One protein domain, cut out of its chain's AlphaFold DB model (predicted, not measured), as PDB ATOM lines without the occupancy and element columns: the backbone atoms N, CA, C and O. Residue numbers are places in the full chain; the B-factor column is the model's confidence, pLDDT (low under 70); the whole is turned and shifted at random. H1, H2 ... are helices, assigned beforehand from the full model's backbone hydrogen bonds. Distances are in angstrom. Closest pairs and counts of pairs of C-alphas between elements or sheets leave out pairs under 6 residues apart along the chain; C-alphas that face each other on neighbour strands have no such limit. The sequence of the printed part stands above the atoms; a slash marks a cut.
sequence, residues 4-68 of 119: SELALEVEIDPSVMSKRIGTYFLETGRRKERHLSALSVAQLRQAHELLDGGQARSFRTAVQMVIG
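What this domain is: This is residues 4 to 68 of the 119 residues of an uncharacterized protein of Deinococcus puniceus (UniProt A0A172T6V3). H2 and H3, the longest helices, cross nearly at right angles; H4 packs on both, H1 on one end of H2. The all-helix printed part has 65 residues, four named helices, H1 to H4. It is compact, radius of gyration of the C-alphas 10.6 A, spanning 28 by 26 by 18 A.

Where its parts are: H2, residues 14 to 28, is 20.7 A from first to last C-alpha; H3, residues 38 to 52, 21.0 A. H1, residues 4 to 9, begins at C-alpha (-58.291, 23.184, 4.521); H4, residues 59 to 66, ends at C-alpha (-43.065, 37.042, -1.155).

How they stand to each other: H2 and H3 are close but not clearly touching, closest C-alphas Tyr 24 and Leu 44, 7.4 A. H4 touches H3, closest C-alphas Ala 47 and Ala 62, 4.7 A. H2 touches H1 with residues 14 to 17 alone, closest C-alphas Ala 7 and Pro 14, 5.3 A. In each helix every O i to N i+4 pair is within hydrogen-bond range.

The domain as a whole: The printed part has no cut; no printed residue is under pLDDT 70.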
ATOM      1  N   SER A   4     -56.884  22.853   4.278       92.69
ATOM      2  CA  SER A   4     -58.291  23.184   4.521       92.69
ATOM      3  C   SER A   4     -58.471  24.207   5.641       92.69
ATOM      4  O   SER A   4     -59.331  25.068   5.532       92.69
ATOM      5  N   GLU A   5     -57.649  24.139   6.692       94.56
ATOM      6  CA  GLU A   5     -57.674  25.109   7.794       94.56
ATOM      7  C   GLU A   5     -57.242  26.489   7.300       94.56
ATOM      8  O   GLU A   5     -57.926  27.475   7.550       94.56
ATOM      9  N   LEU A   6     -56.154  26.541   6.523       94.56
ATOM     10  CA  LEU A   6     -55.687  27.791   5.932       94.56
ATOM     11  C   LEU A   6     -56.701  28.364   4.932       94.56
ATOM     12  O   LEU A   6     -56.836  29.575   4.843       94.56
ATOM     13  N   ALA A   7     -57.408  27.513   4.179       95.19
ATOM     14  CA  ALA A   7     -58.442  27.944   3.238       95.19
ATOM     15  C   ALA A   7     -59.605  28.650   3.945       95.19
ATOM     16  O   ALA A   7     -60.039  29.702   3.488       95.19
ATOM     17  N   LEU A   8     -60.062  28.087   5.069       95.88
ATOM     18  CA  LEU A   8     -61.104  28.686   5.902       95.88
ATOM     19  C   LEU A   8     -60.646  30.009   6.512       95.88
ATOM     20  O   LEU A   8     -61.409  30.964   6.522       95.88
ATOM     21  N   GLU A   9     -59.404  30.065   6.996       95.38
ATOM     22  CA  GLU A   9     -58.845  31.274   7.602       95.38
ATOM     23  C   GLU A   9     -58.792  32.451   6.627       95.38
ATOM     24  O   GLU A   9     -59.059  33.581   7.017       95.38
ATOM     25  N   VAL A  10     -58.450  32.186   5.367       94.00
ATOM     26  CA  VAL A  10     -58.369  33.222   4.330       94.00
ATOM     27  C   VAL A  10     -59.634  33.314   3.473       94.00
ATOM     28  O   VAL A  10     -59.605  33.897   2.396       94.00
ATOM     29  N   GLU A  11     -60.729  32.700   3.923       95.50
ATOM     30  CA  GLU A  11     -62.053  32.758   3.291       95.50
ATOM     31  C   GLU A  11     -62.079  32.355   1.800       95.50
ATOM     32  O   GLU A  11     -62.846  32.892   1.000       95.50
ATOM     33  N   ILE A  12     -61.272  31.364   1.401       94.62
ATOM     34  CA  ILE A  12     -61.299  30.817   0.036       94.62
ATOM     35  C   ILE A  12     -61.710  29.351  -0.003       94.62
ATOM     36  O   ILE A  12     -61.527  28.581   0.938       94.62
ATOM     37  N   ASP A  13     -62.196  28.930  -1.168       95.88
ATOM     38  CA  ASP A  13     -62.547  27.538  -1.406       95.88
ATOM     39  C   ASP A  13     -61.324  26.595  -1.223       95.88
ATOM     40  O   ASP A  13     -60.240  26.859  -1.770       95.88
ATOM     41  N   PRO A  14     -61.463  25.461  -0.506       94.06
ATOM     42  CA  PRO A  14     -60.366  24.514  -0.279       94.06
ATOM     43  C   PRO A  14     -59.721  23.948  -1.554       94.06
ATOM     44  O   PRO A  14     -58.526  23.626  -1.564       94.06
ATOM     45  N   SER A  15     -60.474  23.834  -2.653       93.56
ATOM     46  CA  SER A  15     -59.940  23.417  -3.955       93.56
ATOM     47  C   SER A  15     -59.052  24.503  -4.570       93.56
ATOM     48  O   SER A  15     -58.007  24.194  -5.150       93.56
ATOM     49  N   VAL A  16     -59.405  25.779  -4.381       94.75
ATOM     50  CA  VAL A  16     -58.583  26.926  -4.790       94.75
ATOM     51  C   VAL A  16     -57.309  26.972  -3.955       94.75
ATOM     52  O   VAL A  16     -56.220  27.080  -4.521       94.75
ATOM     53  N   MET A  17     -57.410  26.797  -2.634       95.50
ATOM     54  CA  MET A  17     -56.238  26.711  -1.759       95.50
ATOM     55  C   MET A  17     -55.312  25.555  -2.158       95.50
ATOM     56  O   MET A  17     -54.098  25.728  -2.251       95.50
ATOM     57  N   SER A  18     -55.865  24.388  -2.489       93.94
ATOM     58  CA  SER A  18     -55.072  23.242  -2.954       93.94
ATOM     59  C   SER A  18     -54.276  23.553  -4.227       93.94
ATOM     60  O   SER A  18     -53.113  23.153  -4.334       93.94
ATOM     61  N   LYS A  19     -54.870  24.296  -5.173       94.50
ATOM     62  CA  LYS A  19     -54.174  24.774  -6.381       94.50
ATOM     63  C   LYS A  19     -53.074  25.775  -6.029       94.50
ATOM     64  O   LYS A  19     -51.945  25.617  -6.489       94.50
ATOM     65  N   ARG A  20     -53.378  26.754  -5.170       95.25
ATOM     66  CA  ARG A  20     -52.433  27.783  -4.706       95.25
ATOM     67  C   ARG A  20     -51.226  27.181  -3.991       95.25
ATOM     68  O   ARG A  20     -50.097  27.543  -4.299       95.25
ATOM     69  N   ILE A  21     -51.437  26.193  -3.126       95.12
ATOM     70  CA  ILE A  21     -50.357  25.435  -2.480       95.12
ATOM     71  C   ILE A  21     -49.478  24.737  -3.523       95.12
ATOM     72  O   ILE A  21     -48.254  24.754  -3.406       95.12
ATOM     73  N   GLY A  22     -50.086  24.147  -4.557       93.88
ATOM     74  CA  GLY A  22     -49.351  23.567  -5.683       93.88
ATOM     75  C   GLY A  22     -48.445  24.591  -6.371       93.88
ATOM     76  O   GLY A  22     -47.263  24.323  -6.559       93.88
ATOM     77  N   THR A  23     -48.974  25.780  -6.677       95.00
ATOM     78  CA  THR A  23     -48.188  26.890  -7.236       95.00
ATOM     79  C   THR A  23     -47.073  27.327  -6.291       95.00
ATOM     80  O   THR A  23     -45.938  27.456  -6.722       95.00
ATOM     81  N   TYR A  24     -47.349  27.490  -4.998       96.25
ATOM     82  CA  TYR A  24     -46.345  27.907  -4.019       96.25
ATOM     83  C   TYR A  24     -45.156  26.937  -3.935       96.25
ATOM     84  O   TYR A  24     -44.001  27.361  -3.984       96.25
ATOM     85  N   PHE A  25     -45.415  25.628  -3.857       95.38
ATOM     86  CA  PHE A  25     -44.342  24.632  -3.807       95.38
ATOM     87  C   PHE A  25     -43.568  24.533  -5.128       95.38
ATOM     88  O   PHE A  25     -42.360  24.311  -5.108       95.38
ATOM     89  N   LEU A  26     -44.239  24.762  -6.262       94.56
ATOM     90  CA  LEU A  26     -43.588  24.864  -7.567       94.56
ATOM     91  C   LEU A  26     -42.617  26.056  -7.616       94.56
ATOM     92  O   LEU A  26     -41.452  25.872  -7.948       94.56
ATOM     93  N   GLU A  27     -43.073  27.258  -7.252       93.44
ATOM     94  CA  GLU A  27     -42.261  28.485  -7.333       93.44
ATOM     95  C   GLU A  27     -41.125  28.513  -6.298       93.44
ATOM     96  O   GLU A  27     -40.061  29.065  -6.556       93.44
ATOM     97  N   THR A  28     -41.317  27.894  -5.130       92.19
ATOM     98  CA  THR A  28     -40.276  27.805  -4.086       92.19
ATOM     99  C   THR A  28     -39.269  26.677  -4.321       92.19
ATOM    100  O   THR A  28     -38.280  26.586  -3.591       92.19
ATOM    101  N   GLY A  29     -39.528  25.773  -5.274       92.25
ATOM    102  CA  GLY A  29     -38.728  24.564  -5.501       92.25
ATOM    103  C   GLY A  29     -38.765  23.560  -4.337       92.25
ATOM    104  O   GLY A  29     -37.947  22.639  -4.281       92.25
ATOM    105  N   ARG A  30     -39.687  23.724  -3.381       91.25
ATOM    106  CA  ARG A  30     -39.806  22.864  -2.196       91.25
ATOM    107  C   ARG A  30     -40.734  21.684  -2.472       91.25
ATOM    108  O   ARG A  30     -41.671  21.763  -3.263       91.25
ATOM    109  N   ARG A  31     -40.516  20.566  -1.773       92.38
ATOM    110  CA  ARG A  31     -41.439  19.423  -1.835       92.38
ATOM    111  C   ARG A  31     -42.758  19.770  -1.153       92.38
ATOM    112  O   ARG A  31     -42.758  20.347  -0.071       92.38
ATOM    113  N   LYS A  32     -43.869  19.347  -1.762       90.62
ATOM    114  CA  LYS A  32     -45.210  19.528  -1.202       90.62
ATOM    115  C   LYS A  32     -45.322  18.845   0.160       90.62
ATOM    116  O   LYS A  32     -45.084  17.645   0.289       90.62
ATOM    117  N   GLU A  33     -45.733  19.615   1.156       89.62
ATOM    118  CA  GLU A  33     -45.927  19.146   2.525       89.62
ATOM    119  C   GLU A  33     -47.370  18.666   2.739       89.62
ATOM    120  O   GLU A  33     -48.320  19.240   2.202       89.62
ATOM    121  N   ARG A  34     -47.553  17.617   3.555       87.50
ATOM    122  CA  ARG A  34     -48.892  17.189   4.009       87.50
ATOM    123  C   ARG A  34     -49.455  18.133   5.076       87.50
ATOM    124  O   ARG A  34     -50.651  18.400   5.083       87.50
ATOM    125  N   HIS A  35     -48.585  18.627   5.954       93.44
ATOM    126  CA  HIS A  35     -48.892  19.649   6.948       93.44
ATOM    127  C   HIS A  35     -48.006  20.850   6.667       93.44
ATOM    128  O   HIS A  35     -46.788  20.706   6.640       93.44
ATOM    129  N   LEU A  36     -48.619  22.011   6.466       93.38
ATOM    130  CA  LEU A  36     -47.897  23.237   6.174       93.38
ATOM    131  C   LEU A  36     -47.099  23.669   7.403       93.38
ATOM    132  O   LEU A  36     -47.654  23.769   8.509       93.38
ATOM    133  N   SER A  37     -45.810  23.931   7.187       95.69
ATOM    134  CA  SER A  37     -44.946  24.598   8.159       95.69
ATOM    135  C   SER A  37     -45.402  26.036   8.427       95.69
ATOM    136  O   SER A  37     -46.082  26.652   7.604       95.69
ATOM    137  N   ALA A  38     -45.005  26.599   9.572       95.06
ATOM    138  CA  ALA A  38     -45.334  27.981   9.933       95.06
ATOM    139  C   ALA A  38     -44.856  28.991   8.874       95.06
ATOM    140  O   ALA A  38     -45.573  29.935   8.554       95.06
ATOM    141  N   LEU A  39     -43.684  28.744   8.278       94.44
ATOM    142  CA  LEU A  39     -43.153  29.560   7.190       94.44
ATOM    143  C   LEU A  39     -44.046  29.485   5.946       94.44
ATOM    144  O   LEU A  39     -44.420  30.521   5.407       94.44
ATOM    145  N   SER A  40     -44.426  28.276   5.517       94.75
ATOM    146  CA  SER A  40     -45.313  28.098   4.363       94.75
ATOM    147  C   SER A  40     -46.671  28.758   4.582       94.75
ATOM    148  O   SER A  40     -47.187  29.398   3.674       94.75
ATOM    149  N   VAL A  41     -47.231  28.655   5.790       96.25
ATOM    150  CA  VAL A  41     -48.477  29.342   6.156       96.25
ATOM    151  C   VAL A  41     -48.316  30.858   6.048       96.25
ATOM    152  O   VAL A  41     -49.112  31.498   5.367       96.25
ATOM    153  N   ALA A  42     -47.273  31.429   6.659       96.06
ATOM    154  CA  ALA A  42     -47.027  32.869   6.627       96.06
ATOM    155  C   ALA A  42     -46.865  33.393   5.190       96.06
ATOM    156  O   ALA A  42     -47.500  34.373   4.811       96.06
ATOM    157  N   GLN A  43     -46.081  32.694   4.366       96.06
ATOM    158  CA  GLN A  43     -45.842  33.084   2.977       96.06
ATOM    159  C   GLN A  43     -47.093  32.942   2.101       96.06
ATOM    160  O   GLN A  43     -47.338  33.783   1.240       96.06
ATOM    161  N   LEU A  44     -47.912  31.911   2.324       96.06
ATOM    162  CA  LEU A  44     -49.184  31.734   1.618       96.06
ATOM    163  C   LEU A  44     -50.208  32.814   1.989       96.06
ATOM    164  O   LEU A  44     -50.916  33.283   1.097       96.06
ATOM    165  N   ARG A  45     -50.272  33.228   3.264       96.19
ATOM    166  CA  ARG A  45     -51.118  34.353   3.702       96.19
ATOM    167  C   ARG A  45     -50.674  35.651   3.051       96.19
ATOM    168  O   ARG A  45     -51.475  36.295   2.388       96.19
ATOM    169  N   GLN A  46     -49.383  35.962   3.132       96.12
ATOM    170  CA  GLN A  46     -48.838  37.168   2.520       96.12
ATOM    171  C   GLN A  46     -49.077  37.189   1.002       96.12
ATOM    172  O   GLN A  46     -49.509  38.194   0.450       96.12
ATOM    173  N   ALA A  47     -48.881  36.061   0.310       96.19
ATOM    174  CA  ALA A  47     -49.168  35.968  -1.122       96.19
ATOM    175  C   ALA A  47     -50.666  36.139  -1.427       96.19
ATOM    176  O   ALA A  47     -51.032  36.662  -2.480       96.19
ATOM    177  N   HIS A  48     -51.551  35.704  -0.531       96.25
ATOM    178  CA  HIS A  48     -52.976  35.954  -0.685       96.25
ATOM    179  C   HIS A  48     -53.321  37.435  -0.506       96.25
ATOM    180  O   HIS A  48     -54.033  37.960  -1.355       96.25
ATOM    181  N   GLU A  49     -52.776  38.099   0.513       95.94
ATOM    182  CA  GLU A  49     -52.966  39.536   0.759       95.94
ATOM    183  C   GLU A  49     -52.477  40.384  -0.423       95.94
ATOM    184  O   GLU A  49     -53.174  41.293  -0.862       95.94
ATOM    185  N   LEU A  50     -51.318  40.051  -1.005       94.44
ATOM    186  CA  LEU A  50     -50.805  40.729  -2.203       94.44
ATOM    187  C   LEU A  50     -51.741  40.582  -3.409       94.44
ATOM    188  O   LEU A  50     -51.876  41.505  -4.214       94.44
ATOM    189  N   LEU A  51     -52.354  39.407  -3.567       94.81
ATOM    190  CA  LEU A  51     -53.297  39.150  -4.650       94.81
ATOM    191  C   LEU A  51     -54.628  39.876  -4.421       94.81
ATOM    192  O   LEU A  51     -55.165  40.456  -5.359       94.81
ATOM    193  N   ASP A  52     -55.147  39.841  -3.194       95.00
ATOM    194  CA  ASP A  52     -56.433  40.443  -2.830       95.00
ATOM    195  C   ASP A  52     -56.366  41.977  -2.832       95.00
ATOM    196  O   ASP A  52     -57.223  42.651  -3.399       95.00
ATOM    197  N   GLY A  53     -55.258  42.536  -2.340       93.31
ATOM    198  CA  GLY A  53     -54.954  43.965  -2.409       93.31
ATOM    199  C   GLY A  53     -54.582  44.473  -3.809       93.31
ATOM    200  O   GLY A  53     -54.193  45.631  -3.948       93.31
ATOM    201  N   GLY A  54     -54.637  43.626  -4.847       91.19
ATOM    202  CA  GLY A  54     -54.355  43.999  -6.237       91.19
ATOM    203  C   GLY A  54     -52.892  44.353  -6.537       91.19
ATOM    204  O   GLY A  54     -52.588  44.822  -7.633       91.19
ATOM    205  N   GLN A  55     -51.977  44.119  -5.594       90.19
ATOM    206  CA  GLN A  55     -50.540  44.372  -5.762       90.19
ATOM    207  C   GLN A  55     -49.885  43.338  -6.684       90.19
ATOM    208  O   GLN A  55     -48.906  43.634  -7.365       90.19
ATOM    209  N   ALA A  56     -50.453  42.134  -6.751       91.88
ATOM    210  CA  ALA A  56     -50.043  41.087  -7.669       91.88
ATOM    211  C   ALA A  56     -51.151  40.772  -8.680       91.88
ATOM    212  O   ALA A  56     -52.294  40.511  -8.321       91.88
ATOM    213  N   ARG A  57     -50.792  40.690  -9.968       90.44
ATOM    214  CA  ARG A  57     -51.736  40.322 -11.045       90.44
ATOM    215  C   ARG A  57     -52.167  38.854 -11.011       90.44
ATOM    216  O   ARG A  57     -53.153  38.479 -11.635       90.44
ATOM    217  N   SER A  58     -51.381  37.999 -10.361       94.56
ATOM    218  CA  SER A  58     -51.639  36.564 -10.264       94.56
ATOM    219  C   SER A  58     -51.069  36.006  -8.967       94.56
ATOM    220  O   SER A  58     -50.111  36.553  -8.420       94.56
ATOM    221  N   PHE A  59     -51.602  34.872  -8.498       94.25
ATOM    222  CA  PHE A  59     -51.071  34.213  -7.301       94.25
ATOM    223  C   PHE A  59     -49.602  33.796  -7.469       94.25
ATOM    224  O   PHE A  59     -48.828  33.882  -6.523       94.25
ATOM    225  N   ARG A  60     -49.191  33.394  -8.682       94.88
ATOM    226  CA  ARG A  60     -47.783  33.102  -8.987       94.88
ATOM    227  C   ARG A  60     -46.904  34.325  -8.726       94.88
ATOM    228  O   ARG A  60     -45.918  34.217  -8.010       94.88
ATOM    229  N   THR A  61     -47.285  35.474  -9.281       93.31
ATOM    230  CA  THR A  61     -46.586  36.753  -9.079       93.31
ATOM    231  C   THR A  61     -46.527  37.105  -7.596       93.31
ATOM    232  O   THR A  61     -45.461  37.444  -7.098       93.31
ATOM    233  N   ALA A  62     -47.635  36.939  -6.872       94.88
ATOM    234  CA  ALA A  62     -47.681  37.184  -5.436       94.88
ATOM    235  C   ALA A  62     -46.685  36.305  -4.666       94.88
ATOM    236  O   ALA A  62     -45.934  36.806  -3.835       94.88
ATOM    237  N   VAL A  63     -46.618  35.006  -4.980       95.00
ATOM    238  CA  VAL A  63     -45.626  34.102  -4.380       95.00
ATOM    239  C   VAL A  63     -44.210  34.569  -4.704       95.00
ATOM    240  O   VAL A  63     -43.409  34.677  -3.784       95.00
ATOM    241  N   GLN A  64     -43.912  34.889  -5.968       93.81
ATOM    242  CA  GLN A  64     -42.597  35.386  -6.397       93.81
ATOM    243  C   GLN A  64     -42.189  36.666  -5.654       93.81
ATOM    244  O   GLN A  64     -41.029  36.808  -5.273       93.81
ATOM    245  N   MET A  65     -43.134  37.573  -5.395       92.88
ATOM    246  CA  MET A  65     -42.895  38.785  -4.605       92.88
ATOM    247  C   MET A  65     -42.568  38.441  -3.147       92.88
ATOM    248  O   MET A  65     -41.607  38.972  -2.599       92.88
ATOM    249  N   VAL A  66     -43.303  37.502  -2.538       94.44
ATOM    250  CA  VAL A  66     -43.065  37.042  -1.155       94.44
ATOM    251  C   VAL A  66     -41.710  36.352  -0.992       94.44
ATOM    252  O   VAL A  66     -41.044  36.532   0.025       94.44
ATOM    253  N   ILE A  67     -41.288  35.552  -1.974       92.75
ATOM    254  CA  ILE A  67     -40.000  34.842  -1.925       92.75
ATOM    255  C   ILE A  67     -38.832  35.674  -2.475       92.75
ATOM    256  O   ILE A  67     -37.700  35.197  -2.466       92.75
ATOM    257  N   GLY A  68     -39.096  36.896  -2.947       89.00
ATOM    258  CA  GLY A  68     -38.085  37.820  -3.466       89.00
ATOM    259  C   GLY A  68     -37.514  37.453  -4.841       89.00
ATOM    260  O   GLY A  68     -36.452  37.948  -5.201       89.00
TER     261      GLY A  68